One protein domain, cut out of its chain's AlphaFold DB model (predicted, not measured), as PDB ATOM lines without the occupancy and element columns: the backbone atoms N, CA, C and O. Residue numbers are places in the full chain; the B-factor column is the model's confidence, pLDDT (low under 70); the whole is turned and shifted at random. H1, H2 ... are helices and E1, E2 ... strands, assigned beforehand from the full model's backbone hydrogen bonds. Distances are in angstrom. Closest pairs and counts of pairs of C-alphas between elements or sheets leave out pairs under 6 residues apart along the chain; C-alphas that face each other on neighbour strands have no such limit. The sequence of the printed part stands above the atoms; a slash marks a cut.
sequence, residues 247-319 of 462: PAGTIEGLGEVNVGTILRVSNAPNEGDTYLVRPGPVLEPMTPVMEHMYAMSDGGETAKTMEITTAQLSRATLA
ATOM      1  N   PRO A 247     282.967 367.503 381.138       94.94
ATOM      2  CA  PRO A 247     282.035 366.935 380.167       94.94
ATOM      3  C   PRO A 247     282.722 365.885 379.282       94.94
ATOM      4  O   PRO A 247     283.642 366.204 378.531       94.94
ATOM      5  N   ALA A 248     282.247 364.638 379.328       93.44
ATOM      6  CA  ALA A 248     282.739 363.577 378.449       93.44
ATOM      7  C   ALA A 248     282.055 363.636 377.078       93.44
ATOM      8  O   ALA A 248     282.687 363.338 376.068       93.44
ATOM      9  N   GLY A 249     280.782 364.042 377.048       93.25
ATOM     10  CA  GLY A 249     279.950 364.205 375.857       93.25
ATOM     11  C   GLY A 249     278.526 363.702 376.091       93.25
ATOM     12  O   GLY A 249     278.053 363.662 377.222       93.25
ATOM     13  N   THR A 250     277.811 363.342 375.023       92.31
ATOM     14  CA  THR A 250     276.419 362.863 375.099       92.31
ATOM     15  C   THR A 250     276.323 361.403 374.677       92.31
ATOM     16  O   THR A 250     276.798 361.044 373.601       92.31
ATOM     17  N   ILE A 251     275.643 360.586 375.483       90.38
ATOM     18  CA  ILE A 251     275.255 359.219 375.120       90.38
ATOM     19  C   ILE A 251     273.808 359.241 374.623       90.38
ATOM     20  O   ILE A 251     272.914 359.793 375.277       90.38
ATOM     21  N   GLU A 252     273.564 358.646 373.455       89.19
ATOM     22  CA  GLU A 252     272.240 358.644 372.836       89.19
ATOM     23  C   GLU A 252     271.187 358.014 373.761       89.19
ATOM     24  O   GLU A 252     271.313 356.880 374.219       89.19
ATOM     25  N   GLY A 253     270.116 358.763 374.030       88.38
ATOM     26  CA  GLY A 253     269.013 358.320 374.881       88.38
ATOM     27  C   GLY A 253     269.267 358.441 376.385       88.38
ATOM     28  O   GLY A 253     268.306 358.298 377.134       88.38
ATOM     29  N   LEU A 254     270.497 358.721 376.828       90.44
ATOM     30  CA  LEU A 254     270.834 358.976 378.236       90.44
ATOM     31  C   LEU A 254     271.042 360.475 378.511       90.44
ATOM     32  O   LEU A 254     270.539 360.989 379.508       90.44
ATOM     33  N   GLY A 255     271.713 361.187 377.599       91.62
ATOM     34  CA  GLY A 255     272.017 362.614 377.723       91.62
ATOM     35  C   GLY A 255     273.499 362.895 377.973       91.62
ATOM     36  O   GLY A 255     274.360 362.071 377.663       91.62
ATOM     37  N   GLU A 256     273.787 364.095 378.474       94.00
ATOM     38  CA  GLU A 256     275.145 364.535 378.809       94.00
ATOM     39  C   GLU A 256     275.703 363.740 379.997       94.00
ATOM     40  O   GLU A 256     275.015 363.540 381.002       94.00
ATOM     41  N   VAL A 257     276.953 363.301 379.872       95.19
ATOM     42  CA  VAL A 257     277.692 362.563 380.899       95.19
ATOM     43  C   VAL A 257     279.059 363.197 381.120       95.19
ATOM     44  O   VAL A 257     279.660 363.752 380.196       95.19
ATOM     45  N   ASN A 258     279.556 363.089 382.349       95.94
ATOM     46  CA  ASN A 258     280.872 363.587 382.734       95.94
ATOM     47  C   ASN A 258     281.858 362.427 382.875       95.94
ATOM     48  O   ASN A 258     281.461 361.307 383.211       95.94
ATOM     49  N   VAL A 259     283.140 362.709 382.661       96.50
ATOM     50  CA  VAL A 259     284.221 361.746 382.900       96.50
ATOM     51  C   VAL A 259     284.199 361.325 384.373       96.50
ATOM     52  O   VAL A 259     283.984 362.164 385.251       96.50
ATOM     53  N   GLY A 260     284.371 360.031 384.644       95.75
ATOM     54  CA  GLY A 260     284.285 359.459 385.993       95.75
ATOM     55  C   GLY A 260     282.873 359.073 386.451       95.75
ATOM     56  O   GLY A 260     282.694 358.539 387.538       95.75
ATOM     57  N   THR A 261     281.839 359.316 385.637       96.81
ATOM     58  CA  THR A 261     280.483 358.829 385.955       96.81
ATOM     59  C   THR A 261     280.459 357.302 385.889       96.81
ATOM     60  O   THR A 261     280.955 356.719 384.923       96.81
ATOM     61  N   ILE A 262     279.831 356.667 386.878       97.31
ATOM     62  CA  ILE A 262     279.584 355.225 386.897       97.31
ATOM     63  C   ILE A 262     278.198 354.970 386.299       97.31
ATOM     64  O   ILE A 262     277.199 355.525 386.760       97.31
ATOM     65  N   LEU A 263     278.117 354.139 385.266       97.19
ATOM     66  CA  LEU A 263     276.869 353.710 384.644       97.19
ATOM     67  C   LEU A 263     276.573 352.267 385.041       97.19
ATOM     68  O   LEU A 263     277.368 351.381 384.742       97.19
ATOM     69  N   ARG A 264     275.425 352.023 385.672       97.31
ATOM     70  CA  ARG A 264     274.974 350.681 386.049       97.31
ATOM     71  C   ARG A 264     273.835 350.233 385.147       97.31
ATOM     72  O   ARG A 264     272.918 351.005 384.863       97.31
ATOM     73  N   VAL A 265     273.911 349.009 384.643       96.94
ATOM     74  CA  VAL A 265     272.874 348.467 383.767       96.94
ATOM     75  C   VAL A 265     271.641 348.092 384.590       96.94
ATOM     76  O   VAL A 265     271.702 347.275 385.505       96.94
ATOM     77  N   SER A 266     270.500 348.666 384.216       95.19
ATOM     78  CA  SER A 266     269.233 348.586 384.963       95.19
ATOM     79  C   SER A 266     268.306 347.437 384.552       95.19
ATOM     80  O   SER A 266     267.230 347.275 385.130       95.19
ATOM     81  N   ASN A 267     268.643 346.676 383.506       94.56
ATOM     82  CA  ASN A 267     267.755 345.649 382.969       94.56
ATOM     83  C   ASN A 267     268.500 344.426 382.425       94.56
ATOM     84  O   ASN A 267     269.575 344.535 381.841       94.56
ATOM     85  N   ALA A 268     267.852 343.266 382.539       88.31
ATOM     86  CA  ALA A 268     268.337 341.993 382.019       88.31
ATOM     87  C   ALA A 268     268.697 342.042 380.510       88.31
ATOM     88  O   ALA A 268     268.079 342.805 379.749       88.31
ATOM     89  N   PRO A 269     269.639 341.195 380.042       84.75
ATOM     90  CA  PRO A 269     270.326 340.126 380.789       84.75
ATOM     91  C   PRO A 269     271.515 340.585 381.647       84.75
ATOM     92  O   PRO A 269     271.973 339.811 382.475       84.75
ATOM     93  N   ASN A 270     271.960 341.828 381.483       87.00
ATOM     94  CA  ASN A 270     273.199 342.362 382.056       87.00
ATOM     95  C   ASN A 270     272.936 343.237 383.290       87.00
ATOM     96  O   ASN A 270     273.638 344.210 383.530       87.00
ATOM     97  N   GLU A 271     271.847 342.979 384.013       93.12
ATOM     98  CA  GLU A 271     271.469 343.803 385.162       93.12
ATOM     99  C   GLU A 271     272.574 343.773 386.221       93.12
ATOM    100  O   GLU A 271     272.991 342.701 386.652       93.12
ATOM    101  N   GLY A 272     273.030 344.954 386.635       91.88
ATOM    102  CA  GLY A 272     274.128 345.110 387.584       91.88
ATOM    103  C   GLY A 272     275.503 345.337 386.956       91.88
ATOM    104  O   GLY A 272     276.365 345.830 387.674       91.88
ATOM    105  N   ASP A 273     275.699 345.079 385.655       95.19
ATOM    106  CA  ASP A 273     276.973 345.375 384.983       95.19
ATOM    107  C   ASP A 273     277.304 346.870 385.112       95.19
ATOM    108  O   ASP A 273     276.458 347.739 384.854       95.19
ATOM    109  N   THR A 274     278.545 347.168 385.494       96.88
ATOM    110  CA  THR A 274     279.020 348.530 385.744       96.88
ATOM    111  C   THR A 274     279.983 348.979 384.641       96.88
ATOM    112  O   THR A 274     280.843 348.222 384.192       96.88
ATOM    113  N   TYR A 275     279.864 350.237 384.213       96.62
ATOM    114  CA  TYR A 275     280.749 350.878 383.243       96.62
ATOM    115  C   TYR A 275     281.224 352.240 383.749       96.62
ATOM    116  O   TYR A 275     280.435 353.021 384.276       96.62
ATOM    117  N   LEU A 276     282.488 352.573 383.511       96.94
ATOM    118  CA  LEU A 276     283.059 353.888 383.786       96.94
ATOM    119  C   LEU A 276     283.050 354.753 382.519       96.94
ATOM    120  O   LEU A 276     283.464 354.310 381.446       96.94
ATOM    121  N   VAL A 277     282.627 356.013 382.639       96.56
ATOM    122  CA  VAL A 277     282.698 356.988 381.539       96.56
ATOM    123  C   VAL A 277     284.105 357.587 381.438       96.56
ATOM    124  O   VAL A 277     284.546 358.321 382.324       96.56
ATOM    125  N   ARG A 278     284.781 357.336 380.312       94.31
ATOM    126  CA  ARG A 278     286.065 357.932 379.906       94.31
ATOM    127  C   ARG A 278     285.848 359.162 378.998       94.31
ATOM    128  O   ARG A 278     284.745 359.347 378.468       94.31
ATOM    129  N   PRO A 279     286.877 360.009 378.778       90.12
ATOM    130  CA  PRO A 279     286.791 361.118 377.825       90.12
ATOM    131  C   PRO A 279     286.325 360.661 376.432       90.12
ATOM    132  O   PRO A 279     286.812 359.661 375.911       90.12
ATOM    133  N   GLY A 280     285.399 361.400 375.808       86.94
ATOM    134  CA  GLY A 280     284.931 361.106 374.449       86.94
ATOM    135  C   GLY A 280     283.767 360.112 374.355       86.94
ATOM    136  O   GLY A 280     283.734 359.291 373.440       86.94
ATOM    137  N   PRO A 281     282.675 360.366 375.084       85.25
ATOM    138  CA  PRO A 281     281.991 359.432 376.003       85.25
ATOM    139  C   PRO A 281     282.197 357.935 375.685       85.25
ATOM    140  O   PRO A 281     281.296 357.253 375.184       85.25
ATOM    141  N   VAL A 282     283.391 357.426 375.989       93.69
ATOM    142  CA  VAL A 282     283.740 356.008 375.830       93.69
ATOM    143  C   VAL A 282     283.451 355.276 377.140       93.69
ATOM    144  O   VAL A 282     283.748 355.799 378.211       93.69
ATOM    145  N   LEU A 283     282.863 354.084 377.069       95.38
ATOM    146  CA  LEU A 283     282.511 353.274 378.232       95.38
ATOM    147  C   LEU A 283     283.528 352.154 378.455       95.38
ATOM    148  O   LEU A 283     283.738 351.315 377.581       95.38
ATOM    149  N   GLU A 284     284.120 352.135 379.641       95.94
ATOM    150  CA  GLU A 284     285.019 351.083 380.115       95.94
ATOM    151  C   GLU A 284     284.224 350.091 380.976       95.94
ATOM    152  O   GLU A 284     283.661 350.516 381.985       95.94
ATOM    153  N   PRO A 285     284.135 348.801 380.615       95.50
ATOM    154  CA  PRO A 285     283.562 347.789 381.502       95.50
ATOM    155  C   PRO A 285     284.357 347.710 382.810       95.50
ATOM    156  O   PRO A 285     285.580 347.594 382.775       95.50
ATOM    157  N   MET A 286     283.677 347.752 383.954       95.50
ATOM    158  CA  MET A 286     284.321 347.650 385.264       95.50
ATOM    159  C   MET A 286     284.163 346.244 385.833       95.50
ATOM    160  O   MET A 286     283.061 345.700 385.874       95.50
ATOM    161  N   THR A 287     285.262 345.682 386.323       95.50
ATOM    162  CA  THR A 287     285.233 344.528 387.217       95.50
ATOM    163  C   THR A 287     284.926 345.006 388.642       95.50
ATOM    164  O   THR A 287     285.177 346.178 388.953       95.50
ATOM    165  N   PRO A 288     284.417 344.138 389.533       95.06
ATOM    166  CA  PRO A 288     284.289 344.456 390.955       95.06
ATOM    167  C   PRO A 288     285.556 345.071 391.565       95.06
ATOM    168  O   PRO A 288     285.470 346.070 392.281       95.06
ATOM    169  N   VAL A 289     286.747 344.558 391.220       96.00
ATOM    170  CA  VAL A 289     288.007 345.153 391.694       96.00
ATOM    171  C   VAL A 289     288.186 346.578 391.198       96.00
ATOM    172  O   VAL A 289     288.548 347.446 391.989       96.00
ATOM    173  N   MET A 290     287.914 346.851 389.920       96.06
ATOM    174  CA  MET A 290     287.990 348.213 389.390       96.06
ATOM    175  C   MET A 290     287.007 349.160 390.082       96.06
ATOM    176  O   MET A 290     287.371 350.303 390.341       96.06
ATOM    177  N   GLU A 291     285.787 348.710 390.386       95.25
ATOM    178  CA  GLU A 291     284.770 349.527 391.060       95.25
ATOM    179  C   GLU A 291     285.221 349.912 392.474       95.25
ATOM    180  O   GLU A 291     285.242 351.098 392.810       95.25
ATOM    181  N   HIS A 292     285.680 348.938 393.261       94.94
ATOM    182  CA  HIS A 292     286.219 349.171 394.602       94.94
ATOM    183  C   HIS A 292     287.498 350.022 394.579       94.94
ATOM    184  O   HIS A 292     287.625 350.978 395.343       94.94
ATOM    185  N   MET A 293     288.427 349.753 393.655       95.19
ATOM    186  CA  MET A 293     289.636 350.568 393.484       95.19
ATOM    187  C   MET A 293     289.319 352.004 393.064       95.19
ATOM    188  O   MET A 293     290.015 352.928 393.484       95.19
ATOM    189  N   TYR A 294     288.296 352.209 392.231       95.50
ATOM    190  CA  TYR A 294     287.850 353.544 391.851       95.50
ATOM    191  C   TYR A 294     287.216 354.262 393.036       95.50
ATOM    192  O   TYR A 294     287.581 355.398 393.299       95.50
ATOM    193  N   ALA A 295     286.354 353.599 393.812       93.38
ATOM    194  CA  ALA A 295     285.737 354.176 395.010       93.38
ATOM    195  C   ALA A 295     286.761 354.673 396.053       93.38
ATOM    196  O   ALA A 295     286.466 355.591 396.814       93.38
ATOM    197  N   MET A 296     287.968 354.097 396.062       91.88
ATOM    198  CA  MET A 296     289.085 354.526 396.907       91.88
ATOM    199  C   MET A 296     289.854 355.757 396.386       91.88
ATOM    200  O   MET A 296     290.734 356.242 397.100       91.88
ATOM    201  N   SER A 297     289.595 356.237 395.165       91.62
ATOM    202  CA  SER A 297     290.244 357.428 394.597       91.62
ATOM    203  C   SER A 297     289.425 358.701 394.821       91.62
ATOM    204  O   SER A 297     288.208 358.651 395.016       91.62
ATOM    205  N   ASP A 298     290.077 359.866 394.723       88.44
ATOM    206  CA  ASP A 298     289.415 361.177 394.857       88.44
ATOM    207  C   ASP A 298     288.265 361.332 393.836       88.44
ATOM    208  O   ASP A 298     287.215 361.929 394.110       88.44
ATOM    209  N   GLY A 299     288.462 360.775 392.636       88.62
ATOM    210  CA  GLY A 299     287.465 360.774 391.573       88.62
ATOM    211  C   GLY A 299     286.265 359.880 391.882       88.62
ATOM    212  O   GLY A 299     285.131 360.291 391.633       88.62
ATOM    213  N   GLY A 300     286.497 358.687 392.437       90.25
ATOM    214  CA  GLY A 300     285.426 357.754 392.783       90.25
ATOM    215  C   GLY A 300     284.627 358.152 394.017       90.25
ATOM    216  O   GLY A 300     283.412 357.958 394.021       90.25
ATOM    217  N   GLU A 301     285.244 358.795 395.014       87.19
ATOM    218  CA  GLU A 301     284.539 359.281 396.216       87.19
ATOM    219  C   GLU A 301     283.391 360.243 395.857       87.19
ATOM    220  O   GLU A 301     282.340 360.274 396.502       87.19
ATOM    221  N   THR A 302     283.576 361.021 394.790       87.75
ATOM    222  CA  THR A 302     282.592 361.997 394.303       87.75
ATOM    223  C   THR A 302     281.845 361.538 393.050       87.75
ATOM    224  O   THR A 302     281.039 362.298 392.496       87.75
ATOM    225  N   ALA A 303     282.079 360.300 392.604       90.81
ATOM    226  CA  ALA A 303     281.509 359.785 391.374       90.81
ATOM    227  C   ALA A 303     279.985 359.696 391.457       90.81
ATOM    228  O   ALA A 303     279.380 359.236 392.427       90.81
ATOM    229  N   LYS A 304     279.336 360.128 390.375       92.56
ATOM    230  CA  LYS A 304     277.893 359.993 390.216       92.56
ATOM    231  C   LYS A 304     277.582 358.633 389.605       92.56
ATOM    232  O   LYS A 304     278.098 358.318 388.536       92.56
ATOM    233  N   THR A 305     276.665 357.891 390.214       95.38
ATOM    234  CA  THR A 305     276.076 356.697 389.596       95.38
ATOM    235  C   THR A 305     274.819 357.064 388.806       95.38
ATOM    236  O   THR A 305     273.968 357.826 389.277       95.38
ATOM    237  N   MET A 306     274.692 356.539 387.590       95.19
ATOM    238  CA  MET A 306     273.505 356.671 386.746       95.19
ATOM    239  C   MET A 306     273.097 355.312 386.184       95.19
ATOM    240  O   MET A 306     273.934 354.459 385.921       95.19
ATOM    241  N   GLU A 307     271.801 355.136 385.955       95.88
ATOM    242  CA  GLU A 307     271.286 353.933 385.308       95.88
ATOM    243  C   GLU A 307     271.397 354.056 383.786       95.88
ATOM    244  O   GLU A 307     271.048 355.087 383.201       95.88
ATOM    245  N   ILE A 308     271.833 352.979 383.140       95.44
ATOM    246  CA  ILE A 308     271.799 352.802 381.689       95.44
ATOM    247  C   ILE A 308     270.982 351.549 381.357       95.44
ATOM    248  O   ILE A 308     270.946 350.574 382.103       95.44
ATOM    249  N   THR A 309     270.259 351.570 380.245       95.19
ATOM    250  CA  THR A 309     269.553 350.389 379.729       95.19
ATOM    251  C   THR A 309     270.419 349.656 378.715       95.19
ATOM    252  O   THR A 309     271.232 350.274 378.024       95.19
ATOM    253  N   THR A 310     270.186 348.360 378.513       92.19
ATOM    254  CA  THR A 310     270.889 347.581 377.474       92.19
ATOM    255  C   THR A 310     270.722 348.183 376.071       92.19
ATOM    256  O   THR A 310     271.641 348.140 375.253       92.19
ATOM    257  N   ALA A 311     269.580 348.824 375.796       91.62
ATOM    258  CA  ALA A 311     269.328 349.523 374.537       91.62
ATOM    259  C   ALA A 311     270.203 350.776 374.363       91.62
ATOM    260  O   ALA A 311     270.695 351.017 373.261       91.62
ATOM    261  N   GLN A 312     270.406 351.565 375.422       93.44
ATOM    262  CA  GLN A 312     271.314 352.720 375.400       93.44
ATOM    263  C   GLN A 312     272.775 352.261 375.318       93.44
ATOM    264  O   GLN A 312     273.526 352.784 374.500       93.44
ATOM    265  N   LEU A 313     273.151 351.233 376.087       92.25
ATOM    266  CA  LEU A 313     274.491 350.646 376.067       92.25
ATOM    267  C   LEU A 313     274.880 350.160 374.664       92.25
ATOM    268  O   LEU A 313     275.984 350.434 374.211       92.25
ATOM    269  N   SER A 314     273.953 349.538 373.923       90.88
ATOM    270  CA  SER A 314     274.199 349.073 372.544       90.88
ATOM    271  C   SER A 314     274.536 350.183 371.536       90.88
ATOM    272  O   SER A 314     275.003 349.894 370.436       90.88
ATOM    273  N   ARG A 315     274.262 351.445 371.888       90.56
ATOM    274  CA  ARG A 315     274.544 352.631 371.064       90.56
ATOM    275  C   ARG A 315     275.757 353.409 371.566       90.56
ATOM    276  O   ARG A 315     276.180 354.350 370.900       90.56
ATOM    277  N   ALA A 316     276.278 353.051 372.736       91.06
ATOM    278  CA  ALA A 316     277.464 353.665 373.301       91.06
ATOM    279  C   ALA A 316     278.732 353.073 372.675       91.06
ATOM    280  O   ALA A 316     278.751 351.939 372.195       91.06
ATOM    281  N   THR A 317     279.809 353.852 372.700       93.69
ATOM    282  CA  THR A 317     281.133 353.388 372.281       93.69
ATOM    283  C   THR A 317     281.810 352.724 373.470       93.69
ATOM    284  O   THR A 317     282.044 353.384 374.477       93.69
ATOM    285  N   LEU A 318     282.137 351.438 373.359       93.56
ATOM    286  CA  LEU A 318     282.959 350.741 374.352       93.56
ATOM    287  C   LEU A 318     284.446 351.013 374.095       93.56
ATOM    288  O   LEU A 318     284.859 351.164 372.941       93.56
ATOM    289  N   ALA A 319     285.238 351.073 375.163       92.38
ATOM    290  CA  ALA A 319     286.685 351.207 375.069       92.38
ATOM    291  C   ALA A 319     287.293 350.009 374.326       92.38
ATOM    292  O   ALA A 319     286.897 348.862 374.528       92.38
TER     293      ALA A 319
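Overview. This is residues 247 to 319 of the 462 residues of the protein "Type VII secretion protein EccB" of Actinobaculum sp. 352 (UniProt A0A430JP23). A strongly twisted sheet of four short strands, E5 E4 E3 E6, makes the core, with a separate hairpin, E1 and E2, packed by its Ala 248 and Asn 258 near the end of E4. H1 is on the sheet and makes a corner with the short H2, while H3 only grazes the sheet and residues 317 to 318 run beside E5. The printed part has 73 residues, with six named strands and three named helices in the order E1 E2 E3 E4 E5 H1 H2 E6 H3; the larger sheet is mixed and the class is mixed, helices and strands. It is compact, with a radius of gyration of the C-alphas of 11.3 A, and spans 30 by 27 by 18 A.

Arrangement. Start at E1, residues 247 to 251, which forms an antiparallel hairpin with E2, residues 255 to 258; N 251 and O 255 are 2.9 A apart, within hydrogen-bond range. Next come E3, residues 262 to 265, E4, residues 274 to 278, and E5, residues 282 to 286, a meander in which each strand is the antiparallel neighbour of the one before. Look for N 275 and O 263 at 2.8 A, and for N 284 and O 276 at 2.9 A. The closest C-alphas of E1 and E4 are those of Ala 248 and Arg 278, 6.7 A apart. H1, residues 288 to 295, is on the sheet at a height of 9.4 A, and its closest C-alpha pair with E4 is Glu 291 and Thr 274, 7.9 A. H1 and H2, residues 298 to 301, only just touch, only at the corner, with 3 pairs of C-alphas within 8 A; the closest, Tyr 294 and Gly 300, are 4.9 A apart. E6, residues 305 to 308, is the parallel neighbour of E3, with N 306 and O 262 at 2.8 A. E5, H1 H2 and E6 form a split strand-helix-strand unit, two strands of one sheet that are not neighbours, with helices between them along the chain and E4 and E3 between them in the sheet, and its crossover is right-handed. H3, residues 310 to 313, only grazes the sheet; the closest C-alphas of H3 and E3, those of Thr 310 and Val 265, are 6.7 A apart. Every O i to N i+4 pair in H1 is within hydrogen-bond range; H2 and H3 are too short for such a pair.

Along the chain. Find C-alpha 247 at (282.035, 366.935, 380.167); from there E1 runs 11.4 A, and E2 and E3 follow with 10.2 A and 10.0 A. E4 is 13.1 A long and E5 12.6 A, ending at C-alpha 286 at (284.321, 347.650, 385.264). H1 is 10.6 A long, H2 5.4 A, E6 9.8 A and H3 4.9 A, ending at C-alpha 313 at (274.491, 350.646, 376.067).

Size, cuts and confidence. The two C-alphas farthest apart are those of Pro 269 and Asp 298, at 31.7 A. The printed part has no cut and no long link. Mean pLDDT of the printed part is 93.2, and no printed residue is under 70.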